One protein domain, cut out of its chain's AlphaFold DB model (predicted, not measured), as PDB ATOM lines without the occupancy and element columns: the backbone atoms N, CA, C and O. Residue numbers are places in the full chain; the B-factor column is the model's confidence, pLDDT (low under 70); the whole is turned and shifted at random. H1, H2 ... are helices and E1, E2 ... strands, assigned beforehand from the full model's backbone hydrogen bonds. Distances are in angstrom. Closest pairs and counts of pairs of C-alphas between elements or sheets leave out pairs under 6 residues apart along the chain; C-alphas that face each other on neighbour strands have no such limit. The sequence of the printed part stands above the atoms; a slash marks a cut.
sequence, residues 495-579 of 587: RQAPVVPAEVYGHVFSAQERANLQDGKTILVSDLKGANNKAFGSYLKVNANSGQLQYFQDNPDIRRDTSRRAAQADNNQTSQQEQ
ATOM      1  N   ARG A 495     201.545 291.113 130.486       50.66
ATOM      2  CA  ARG A 495     201.848 290.627 129.138       50.66
ATOM      3  C   ARG A 495     200.482 290.491 128.478       50.66
ATOM      4  O   ARG A 495     199.734 289.593 128.855       50.66
ATOM      5  N   GLN A 496     200.122 291.389 127.555       47.19
ATOM      6  CA  GLN A 496     198.986 291.129 126.672       47.19
ATOM      7  C   GLN A 496     199.197 289.718 126.128       47.19
ATOM      8  O   GLN A 496     200.201 289.469 125.454       47.19
ATOM      9  N   ALA A 497     198.320 288.780 126.505       49.75
ATOM     10  CA  ALA A 497     198.349 287.440 125.944       49.75
ATOM     11  C   ALA A 497     198.442 287.611 124.424       49.75
ATOM     12  O   ALA A 497     197.715 288.462 123.903       49.75
ATOM     13  N   PRO A 498     199.347 286.902 123.725       55.16
ATOM     14  CA  PRO A 498     199.525 287.088 122.297       55.16
ATOM     15  C   PRO A 498     198.168 287.038 121.608       55.16
ATOM     16  O   PRO A 498     197.515 285.990 121.574       55.16
ATOM     17  N   VAL A 499     197.703 288.185 121.116       63.97
ATOM     18  CA  VAL A 499     196.434 288.249 120.403       63.97
ATOM     19  C   VAL A 499     196.730 287.701 119.019       63.97
ATOM     20  O   VAL A 499     197.074 288.443 118.103       63.97
ATOM     21  N   VAL A 500     196.671 286.376 118.887       75.25
ATOM     22  CA  VAL A 500     196.675 285.712 117.586       75.25
ATOM     23  C   VAL A 500     195.381 286.150 116.898       75.25
ATOM     24  O   VAL A 500     194.303 285.813 117.400       75.25
ATOM     25  N   PRO A 501     195.445 286.935 115.804       78.88
ATOM     26  CA  PRO A 501     194.241 287.356 115.098       78.88
ATOM     27  C   PRO A 501     193.445 286.120 114.680       78.88
ATOM     28  O   PRO A 501     194.043 285.092 114.390       78.88
ATOM     29  N   ALA A 502     192.113 286.187 114.639       83.00
ATOM     30  CA  ALA A 502     191.310 285.037 114.207       83.00
ATOM     31  C   ALA A 502     191.581 284.658 112.740       83.00
ATOM     32  O   ALA A 502     191.453 283.490 112.373       83.00
ATOM     33  N   GLU A 503     191.978 285.645 111.935       87.62
ATOM     34  CA  GLU A 503     192.264 285.515 110.516       87.62
ATOM     35  C   GLU A 503     193.474 286.368 110.127       87.62
ATOM     36  O   GLU A 503     193.636 287.497 110.597       87.62
ATOM     37  N   VAL A 504     194.317 285.830 109.250       88.00
ATOM     38  CA  VAL A 504     195.492 286.502 108.697       88.00
ATOM     39  C   VAL A 504     195.590 286.173 107.213       88.00
ATOM     40  O   VAL A 504     195.585 285.005 106.840       88.00
ATOM     41  N   TYR A 505     195.696 287.195 106.357       87.19
ATOM     42  CA  TYR A 505     195.786 287.028 104.898       87.19
ATOM     43  C   TYR A 505     194.724 286.060 104.329       87.19
ATOM     44  O   TYR A 505     195.031 285.218 103.493       87.19
ATOM     45  N   GLY A 506     193.469 286.134 104.784       82.81
ATOM     46  CA  GLY A 506     192.403 285.256 104.283       82.81
ATOM     47  C   GLY A 506     192.379 283.839 104.870       82.81
ATOM     48  O   GLY A 506     191.520 283.053 104.474       82.81
ATOM     49  N   HIS A 507     193.310 283.498 105.768       89.75
ATOM     50  CA  HIS A 507     193.363 282.212 106.461       89.75
ATOM     51  C   HIS A 507     192.821 282.357 107.886       89.75
ATOM     52  O   HIS A 507     193.376 283.109 108.691       89.75
ATOM     53  N   VAL A 508     191.749 281.627 108.201       91.62
ATOM     54  CA  VAL A 508     191.132 281.590 109.534       91.62
ATOM     55  C   VAL A 508     191.790 280.482 110.348       91.62
ATOM     56  O   VAL A 508     191.632 279.309 110.021       91.62
ATOM     57  N   PHE A 509     192.478 280.834 111.434       89.69
ATOM     58  CA  PHE A 509     193.170 279.830 112.242       89.69
ATOM     59  C   PHE A 509     192.186 278.913 112.964       89.69
ATOM     60  O   PHE A 509     191.260 279.381 113.647       89.69
ATOM     61  N   SER A 510     192.460 277.613 112.913       90.12
ATOM     62  CA  SER A 510     191.824 276.609 113.762       90.12
ATOM     63  C   SER A 510     192.162 276.821 115.243       90.12
ATOM     64  O   SER A 510     193.137 277.485 115.604       90.12
ATOM     65  N   ALA A 511     191.370 276.216 116.133       85.44
ATOM     66  CA  ALA A 511     191.642 276.249 117.571       85.44
ATOM     67  C   ALA A 511     193.037 275.686 117.910       85.44
ATOM     68  O   ALA A 511     193.733 276.239 118.758       85.44
ATOM     69  N   GLN A 512     193.471 274.639 117.199       86.00
ATOM     70  CA  GLN A 512     194.779 274.021 117.406       86.00
ATOM     71  C   GLN A 512     195.931 274.913 116.922       86.00
ATOM     72  O   GLN A 512     196.958 274.994 117.591       86.00
ATOM     73  N   GLU A 513     195.781 275.600 115.789       89.25
ATOM     74  CA  GLU A 513     196.794 276.541 115.289       89.25
ATOM     75  C   GLU A 513     196.948 277.746 116.211       89.25
ATOM     76  O   GLU A 513     198.073 278.145 116.506       89.25
ATOM     77  N   ARG A 514     195.836 278.274 116.738       86.50
ATOM     78  CA  ARG A 514     195.877 279.344 117.744       86.50
ATOM     79  C   ARG A 514     196.559 278.882 119.023       86.50
ATOM     80  O   ARG A 514     197.427 279.596 119.505       86.50
ATOM     81  N   ALA A 515     196.219 277.695 119.529       82.81
ATOM     82  CA  ALA A 515     196.867 277.127 120.711       82.81
ATOM     83  C   ALA A 515     198.375 276.928 120.481       82.81
ATOM     84  O   ALA A 515     199.185 277.339 121.301       82.81
ATOM     85  N   ASN A 516     198.770 276.392 119.323       86.19
ATOM     86  CA  ASN A 516     200.181 276.218 118.975       86.19
ATOM     87  C   ASN A 516     200.929 277.559 118.894       86.19
ATOM     88  O   ASN A 516     202.043 277.663 119.403       86.19
ATOM     89  N   LEU A 517     200.326 278.588 118.293       86.56
ATOM     90  CA  LEU A 517     200.905 279.931 118.225       86.56
ATOM     91  C   LEU A 517     200.991 280.599 119.607       86.56
ATOM     92  O   LEU A 517     201.995 281.246 119.902       86.56
ATOM     93  N   GLN A 518     199.977 280.418 120.458       81.50
ATOM     94  CA  GLN A 518     199.960 280.901 121.844       81.50
ATOM     95  C   GLN A 518     201.010 280.197 122.716       81.50
ATOM     96  O   GLN A 518     201.671 280.860 123.512       81.50
ATOM     97  N   ASP A 519     201.241 278.901 122.493       80.38
ATOM     98  CA  ASP A 519     202.319 278.109 123.103       80.38
ATOM     99  C   ASP A 519     203.720 278.477 122.566       80.38
ATOM    100  O   ASP A 519     204.725 277.891 122.973       80.38
ATOM    101  N   GLY A 520     203.815 279.410 121.610       80.00
ATOM    102  CA  GLY A 520     205.076 279.840 121.007       80.00
ATOM    103  C   GLY A 520     205.667 278.858 119.989       80.00
ATOM    104  O   GLY A 520     206.842 278.988 119.634       80.00
ATOM    105  N   LYS A 521     204.886 277.888 119.498       86.81
ATOM    106  CA  LYS A 521     205.298 276.954 118.439       86.81
ATOM    107  C   LYS A 521     205.201 277.622 117.068       86.81
ATOM    108  O   LYS A 521     204.318 278.442 116.817       86.81
ATOM    109  N   THR A 522     206.091 277.233 116.160       90.25
ATOM    110  CA  THR A 522     205.988 277.616 114.748       90.25
ATOM    111  C   THR A 522     204.955 276.741 114.038       90.25
ATOM    112  O   THR A 522     205.015 275.515 114.137       90.25
ATOM    113  N   ILE A 523     204.053 277.349 113.266       93.19
ATOM    114  CA  ILE A 523     203.151 276.642 112.340       93.19
ATOM    115  C   ILE A 523     203.464 277.023 110.889       93.19
ATOM    116  O   ILE A 523     203.939 278.125 110.633       93.19
ATOM    117  N   LEU A 524     203.203 276.132 109.933       93.25
ATOM    118  CA  LEU A 524     203.283 276.433 108.501       93.25
ATOM    119  C   LEU A 524     201.870 276.626 107.953       93.25
ATOM    120  O   LEU A 524     201.084 275.685 107.974       93.25
ATOM    121  N   VAL A 525     201.582 277.809 107.419       91.69
ATOM    122  CA  VAL A 525     200.315 278.111 106.738       91.69
ATOM    123  C   VAL A 525     200.614 278.278 105.257       91.69
ATOM    124  O   VAL A 525     201.476 279.077 104.904       91.69
ATOM    125  N   SER A 526     199.965 277.496 104.392       89.62
ATOM    126  CA  SER A 526     200.325 277.388 102.961       89.62
ATOM    127  C   SER A 526     199.384 278.146 102.017       89.62
ATOM    128  O   SER A 526     199.657 278.263 100.824       89.62
ATOM    129  N   ASP A 527     198.271 278.640 102.544       87.69
ATOM    130  CA  ASP A 527     197.118 279.180 101.824       87.69
ATOM    131  C   ASP A 527     196.880 280.678 102.099       87.69
ATOM    132  O   ASP A 527     195.804 281.199 101.809       87.69
ATOM    133  N   LEU A 528     197.894 281.396 102.602       89.62
ATOM    134  CA  LEU A 528     197.823 282.842 102.827       89.62
ATOM    135  C   LEU A 528     197.636 283.573 101.495       89.62
ATOM    136  O   LEU A 528     198.345 283.314 100.526       89.62
ATOM    137  N   LYS A 529     196.713 284.529 101.432       88.62
ATOM    138  CA  LYS A 529     196.393 285.308 100.232       88.62
ATOM    139  C   LYS A 529     197.048 286.682 100.289       88.62
ATOM    140  O   LYS A 529     196.720 287.513 101.131       88.62
ATOM    141  N   GLY A 530     197.974 286.932  99.363       80.94
ATOM    142  CA  GLY A 530     198.590 288.250  99.197       80.94
ATOM    143  C   GLY A 530     197.648 289.256  98.526       80.94
ATOM    144  O   GLY A 530     196.578 288.891  98.042       80.94
ATOM    145  N   ALA A 531     198.084 290.513  98.406       78.06
ATOM    146  CA  ALA A 531     197.296 291.607  97.816       78.06
ATOM    147  C   ALA A 531     196.761 291.325  96.391       78.06
ATOM    148  O   ALA A 531     195.760 291.902  95.983       78.06
ATOM    149  N   ASN A 532     197.384 290.396  95.654       83.56
ATOM    150  CA  ASN A 532     196.987 290.001  94.299       83.56
ATOM    151  C   ASN A 532     196.105 288.731  94.265       83.56
ATOM    152  O   ASN A 532     196.041 288.071  93.231       83.56
ATOM    153  N   ASN A 533     195.506 288.312  95.390       80.06
ATOM    154  CA  ASN A 533     194.786 287.034  95.556       80.06
ATOM    155  C   ASN A 533     195.611 285.765  95.254       80.06
ATOM    156  O   ASN A 533     195.066 284.665  95.156       80.06
ATOM    157  N   LYS A 534     196.937 285.887  95.140       83.62
ATOM    158  CA  LYS A 534     197.840 284.749  94.956       83.62
ATOM    159  C   LYS A 534     198.146 284.109  96.311       83.62
ATOM    160  O   LYS A 534     198.557 284.815  97.234       83.62
ATOM    161  N   ALA A 535     197.961 282.792  96.398       87.31
ATOM    162  CA  ALA A 535     198.306 282.014  97.582       87.31
ATOM    163  C   ALA A 535     199.832 281.933  97.765       87.31
ATOM    164  O   ALA A 535     200.572 281.770  96.788       87.31
ATOM    165  N   PHE A 536     200.298 282.039  99.007       89.06
ATOM    166  CA  PHE A 536     201.684 281.826  99.403       89.06
ATOM    167  C   PHE A 536     201.752 281.133 100.767       89.06
ATOM    168  O   PHE A 536     200.851 281.264 101.593       89.06
ATOM    169  N   GLY A 537     202.840 280.398 100.998       91.06
ATOM    170  CA  GLY A 537     203.109 279.766 102.283       91.06
ATOM    171  C   GLY A 537     204.065 280.580 103.146       91.06
ATOM    172  O   GLY A 537     204.999 281.191 102.626       91.06
ATOM    173  N   SER A 538     203.851 280.571 104.460       92.75
ATOM    174  CA  SER A 538     204.760 281.160 105.442       92.75
ATOM    175  C   SER A 538     204.762 280.344 106.729       92.75
ATOM    176  O   SER A 538     203.724 279.856 107.178       92.75
ATOM    177  N   TYR A 539     205.925 280.259 107.366       93.44
ATOM    178  CA  TYR A 539     206.018 279.854 108.761       93.44
ATOM    179  C   TYR A 539     205.605 281.030 109.642       93.44
ATOM    180  O   TYR A 539     206.062 282.154 109.426       93.44
ATOM    181  N   LEU A 540     204.717 280.793 110.597       92.19
ATOM    182  CA  LEU A 540     204.199 281.791 111.520       92.19
ATOM    183  C   LEU A 540     204.638 281.435 112.937       92.19
ATOM    184  O   LEU A 540     204.504 280.285 113.355       92.19
ATOM    185  N   LYS A 541     205.140 282.423 113.679       90.81
ATOM    186  CA  LYS A 541     205.503 282.273 115.094       90.81
ATOM    187  C   LYS A 541     205.201 283.560 115.847       90.81
ATOM    188  O   LYS A 541     205.467 284.650 115.345       90.81
ATOM    189  N   VAL A 542     204.672 283.442 117.060       85.06
ATOM    190  CA  VAL A 542     204.522 284.589 117.957       85.06
ATOM    191  C   VAL A 542     205.891 284.984 118.501       85.06
ATOM    192  O   VAL A 542     206.643 284.163 119.026       85.06
ATOM    193  N   ASN A 543     206.224 286.264 118.388       79.00
ATOM    194  CA  ASN A 543     207.429 286.808 118.980       79.00
ATOM    195  C   ASN A 543     207.294 286.861 120.509       79.00
ATOM    196  O   ASN A 543     206.460 287.597 121.030       79.00
ATOM    197  N   ALA A 544     208.160 286.141 121.225       64.38
ATOM    198  CA  ALA A 544     208.106 286.040 122.685       64.38
ATOM    199  C   ALA A 544     208.262 287.386 123.429       64.38
ATOM    200  O   ALA A 544     207.793 287.510 124.555       64.38
ATOM    201  N   ASN A 545     208.883 288.394 122.802       57.56
ATOM    202  CA  ASN A 545     209.161 289.692 123.430       57.56
ATOM    203  C   ASN A 545     208.091 290.751 123.135       57.56
ATOM    204  O   ASN A 545     207.883 291.649 123.942       57.56
ATOM    205  N   SER A 546     207.451 290.688 121.964       65.38
ATOM    206  CA  SER A 546     206.476 291.695 121.510       65.38
ATOM    207  C   SER A 546     205.039 291.182 121.442       65.38
ATOM    208  O   SER A 546     204.132 291.981 121.243       65.38
ATOM    209  N   GLY A 547     204.816 289.867 121.550       69.94
ATOM    210  CA  GLY A 547     203.496 289.245 121.407       69.94
ATOM    211  C   GLY A 547     202.934 289.269 119.978       69.94
ATOM    212  O   GLY A 547     201.834 288.773 119.747       69.94
ATOM    213  N   GLN A 548     203.672 289.823 119.009       79.50
ATOM    214  CA  GLN A 548     203.233 289.961 117.620       79.50
ATOM    215  C   GLN A 548     203.496 288.695 116.796       79.50
ATOM    216  O   GLN A 548     204.515 288.023 116.971       79.50
ATOM    217  N   LEU A 549     202.601 288.403 115.849       86.00
ATOM    218  CA  LEU A 549     202.757 287.313 114.886       86.00
ATOM    219  C   LEU A 549     203.801 287.677 113.818       86.00
ATOM    220  O   LEU A 549     203.660 288.680 113.119       86.00
ATOM    221  N   GLN A 550     204.846 286.862 113.691       87.56
ATOM    222  CA  GLN A 550     205.924 287.024 112.714       87.56
ATOM    223  C   GLN A 550     205.833 285.978 111.605       87.56
ATOM    224  O   GLN A 550     205.395 284.853 111.842       87.56
ATOM    225  N   TYR A 551     206.296 286.356 110.413       91.75
ATOM    226  CA  TYR A 551     206.257 285.556 109.190       91.75
ATOM    227  C   TYR A 551     207.684 285.232 108.752       91.75
ATOM    228  O   TYR A 551     208.526 286.126 108.640       91.75
ATOM    229  N   PHE A 552     207.956 283.959 108.496       88.44
ATOM    230  CA  PHE A 552     209.263 283.454 108.112       88.44
ATOM    231  C   PHE A 552     209.151 282.623 106.836       88.44
ATOM    232  O   PHE A 552     208.228 281.830 106.663       88.44
ATOM    233  N   GLN A 553     210.130 282.790 105.950       84.62
ATOM    234  CA  GLN A 553     210.235 282.000 104.724       84.62
ATOM    235  C   GLN A 553     210.656 280.548 105.007       84.62
ATOM    236  O   GLN A 553     210.176 279.631 104.352       84.62
ATOM    237  N   ASP A 554     211.503 280.354 106.019       84.38
ATOM    238  CA  ASP A 554     211.978 279.052 106.491       84.38
ATOM    239  C   ASP A 554     211.547 278.841 107.946       84.38
ATOM    240  O   ASP A 554     211.320 279.816 108.665       84.38
ATOM    241  N   ASN A 555     211.495 277.588 108.405       86.25
ATOM    242  CA  ASN A 555     211.150 277.286 109.792       86.25
ATOM    243  C   ASN A 555     212.201 277.892 110.754       86.25
ATOM    244  O   ASN A 555     213.349 277.432 110.748       86.25
ATOM    245  N   PRO A 556     211.840 278.888 111.589       79.44
ATOM    246  CA  PRO A 556     212.768 279.543 112.508       79.44
ATOM    247  C   PRO A 556     213.282 278.618 113.620       79.44
ATOM    248  O   PRO A 556     214.268 278.964 114.268       79.44
ATOM    249  N   ASP A 557     212.659 277.454 113.834       79.44
ATOM    250  CA  ASP A 557     213.077 276.477 114.848       79.44
ATOM    251  C   ASP A 557     214.131 275.481 114.328       79.44
ATOM    252  O   ASP A 557     214.736 274.746 115.110       79.44
ATOM    253  N   ILE A 558     214.404 275.464 113.018       73.94
ATOM    254  CA  ILE A 558     215.469 274.638 112.440       73.94
ATOM    255  C   ILE A 558     216.785 275.424 112.492       73.94
ATOM    256  O   ILE A 558     216.907 276.510 111.921       73.94
ATOM    257  N   ARG A 559     217.808 274.858 113.152       48.44
ATOM    258  CA  ARG A 559     219.173 275.410 113.142       48.44
ATOM    259  C   ARG A 559     219.650 275.544 111.691       48.44
ATOM    260  O   ARG A 559     219.772 274.547 110.983       48.44
ATOM    261  N   ARG A 560     219.912 276.778 111.245       50.41
ATOM    262  CA  ARG A 560     220.429 277.061 109.899       50.41
ATOM    263  C   ARG A 560     221.798 276.414 109.713       50.41
ATOM    264  O   ARG A 560     222.772 276.859 110.310       50.41
ATOM    265  N   ASP A 561     221.877 275.428 108.828       45.06
ATOM    266  CA  ASP A 561     223.149 274.943 108.300       45.06
ATOM    267  C   ASP A 561     223.661 275.951 107.256       45.06
ATOM    268  O   ASP A 561     223.190 276.025 106.115       45.06
ATOM    269  N   THR A 562     224.589 276.812 107.674       48.06
ATOM    270  CA  THR A 562     225.175 277.895 106.868       48.06
ATOM    271  C   THR A 562     225.968 277.404 105.650       48.06
ATOM    272  O   THR A 562     226.316 278.206 104.784       48.06
ATOM    273  N   SER A 563     226.191 276.096 105.529       46.91
ATOM    274  CA  SER A 563     226.998 275.463 104.481       46.91
ATOM    275  C   SER A 563     226.365 275.537 103.081       46.91
ATOM    276  O   SER A 563     227.074 275.565 102.077       46.91
ATOM    277  N   ARG A 564     225.029 275.639 102.970       44.62
ATOM    278  CA  ARG A 564     224.334 275.664 101.663       44.62
ATOM    279  C   ARG A 564     224.317 277.028 100.960       44.62
ATOM    280  O   ARG A 564     224.153 277.067  99.743       44.62
ATOM    281  N   ARG A 565     224.530 278.142 101.675       46.19
ATOM    282  CA  ARG A 565     224.598 279.480 101.046       46.19
ATOM    283  C   ARG A 565     225.905 279.724 100.290       46.19
ATOM    284  O   ARG A 565     225.877 280.460  99.310       46.19
ATOM    285  N   ALA A 566     227.007 279.084 100.687       43.66
ATOM    286  CA  ALA A 566     228.274 279.182  99.960       43.66
ATOM    287  C   ALA A 566     228.164 278.560  98.553       43.66
ATOM    288  O   ALA A 566     228.536 279.192  97.571       43.66
ATOM    289  N   ALA A 567     227.518 277.394  98.430       43.81
ATOM    290  CA  ALA A 567     227.353 276.709  97.144       43.81
ATOM    291  C   ALA A 567     226.365 277.403  96.176       43.81
ATOM    292  O   ALA A 567     226.505 277.294  94.960       43.81
ATOM    293  N   GLN A 568     225.368 278.142  96.685       40.34
ATOM    294  CA  GLN A 568     224.449 278.929  95.842       40.34
ATOM    295  C   GLN A 568     224.999 280.311  95.458       40.34
ATOM    296  O   GLN A 568     224.592 280.857  94.430       40.34
ATOM    297  N   ALA A 569     225.921 280.877  96.243       43.25
ATOM    298  CA  ALA A 569     226.598 282.124  95.889       43.25
ATOM    299  C   ALA A 569     227.553 281.932  94.697       43.25
ATOM    300  O   ALA A 569     227.570 282.781  93.804       43.25
ATOM    301  N   ASP A 570     228.247 280.790  94.627       46.69
ATOM    302  CA  ASP A 570     229.147 280.473  93.513       46.69
ATOM    303  C   ASP A 570     228.388 280.258  92.193       46.69
ATOM    304  O   ASP A 570     228.758 280.854  91.180       46.69
ATOM    305  N   ASN A 571     227.260 279.532  92.202       42.06
ATOM    306  CA  ASN A 571     226.446 279.314  90.991       42.06
ATOM    307  C   ASN A 571     225.821 280.607  90.429       42.06
ATOM    308  O   ASN A 571     225.672 280.760  89.212       42.06
ATOM    309  N   ASN A 572     225.481 281.574  91.287       42.94
ATOM    310  CA  ASN A 572     224.951 282.864  90.836       42.94
ATOM    311  C   ASN A 572     226.046 283.796  90.283       42.94
ATOM    312  O   ASN A 572     225.757 284.612  89.404       42.94
ATOM    313  N   GLN A 573     227.301 283.663  90.731       47.69
ATOM    314  CA  GLN A 573     228.422 284.424  90.168       47.69
ATOM    315  C   GLN A 573     228.874 283.895  88.799       47.69
ATOM    316  O   GLN A 573     229.186 284.706  87.922       47.69
ATOM    317  N   THR A 574     228.839 282.577  88.567       46.94
ATOM    318  CA  THR A 574     229.170 281.999  87.246       46.94
ATOM    319  C   THR A 574     228.132 282.396  86.191       46.94
ATOM    320  O   THR A 574     228.491 282.838  85.099       46.94
ATOM    321  N   SER A 575     226.847 282.388  86.563       44.81
ATOM    322  CA  SER A 575     225.733 282.771  85.680       44.81
ATOM    323  C   SER A 575     225.765 284.258  85.273       44.81
ATOM    324  O   SER A 575     225.443 284.612  84.137       44.81
ATOM    325  N   GLN A 576     226.208 285.154  86.169       47.44
ATOM    326  CA  GLN A 576     226.347 286.587  85.861       47.44
ATOM    327  C   GLN A 576     227.607 286.926  85.043       47.44
ATOM    328  O   GLN A 576     227.631 287.955  84.360       47.44
ATOM    329  N   GLN A 577     228.652 286.089  85.071       48.00
ATOM    330  CA  GLN A 577     229.830 286.271  84.212       48.00
ATOM    331  C   GLN A 577     229.593 285.801  82.768       48.00
ATOM    332  O   GLN A 577     230.107 286.441  81.845       48.00
ATOM    333  N   GLU A 578     228.770 284.774  82.539       47.19
ATOM    334  CA  GLU A 578     228.435 284.312  81.181       47.19
ATOM    335  C   GLU A 578     227.505 285.277  80.425       47.19
ATOM    336  O   GLU A 578     227.717 285.521  79.232       47.19
ATOM    337  N   GLN A 579     226.570 285.949  81.111       47.47
ATOM    338  CA  GLN A 579     225.732 287.002  80.504       47.47
ATOM    339  C   GLN A 579     226.506 288.300  80.190       47.47
ATOM    340  O   GLN A 579     226.166 289.037  79.259       47.47
TER     341      GLN A 579
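Overview. This is residues 495 to 579 of the 587 residues of an uncharacterized protein of Bacteroides reticulotermitis JCM 10512 (UniProt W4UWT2). A strongly twisted sheet of three strands, E1, E2 and E3, with the short helix H1 over one face makes a small body, from which residues 558 to 579, ending in the long helix H2, stick out as a free arm. Before H1, residues 495 to 510 hold no named element. The printed part has 85 residues, with two named helices and three named strands in the order H1, E1, E2, E3, H2, and its class is mixed, helices and strands. The sheet is a meander, each strand the antiparallel neighbour of the one before, in the order E1, E2, E3. The whole is loose, with a radius of gyration of the C-alphas of 17.1 A, and elongated, spanning 53 by 31 by 20 A.

Arrangement. Residues 503 to 504 pair antiparallel with residues 507 to 508. H1, residues 511 to 518, is on the sheet of E1, residues 523 to 529, E2, residues 535 to 542, and E3, residues 549 to 552. Its height over the sheet is 8.9 A, and it runs along the strands, at 20 degrees to E2 on the local plane. The closest C-alphas of H1 and E2 are those of Leu 517 and Val 542, 5.9 A apart. E1 and E2 form a hairpin, with N 525 and O 538 within hydrogen-bond range at 3.0 A. E2 bends by 51 degrees at residue 539. E2 and E3 form a hairpin, with N 550 and O 541 within hydrogen-bond range at 2.8 A. H2, residues 563 to 579, is not on the sheet and is apart from H1. Each O i to N i+4 pair of H1 is within hydrogen-bond range, and 11 of 13 in H2.

Along the chain. H1 begins at C-alpha 511, (191.642, 276.249, 117.571), and is 10.4 A long. E1 measures 16.4 A, E2 21.5 A and E3 10.2 A. H2 measures 26.6 A and ends at C-alpha 579, (225.732, 287.002, 80.504).

Size, cuts and confidence. The C-alphas of Arg 495 and Glu 578, the two farthest apart, are 55.2 A apart. The printed part has no cut and no long link. Model confidence is under 70 at residues 495 to 499, 544 to 547 and 559 to 579.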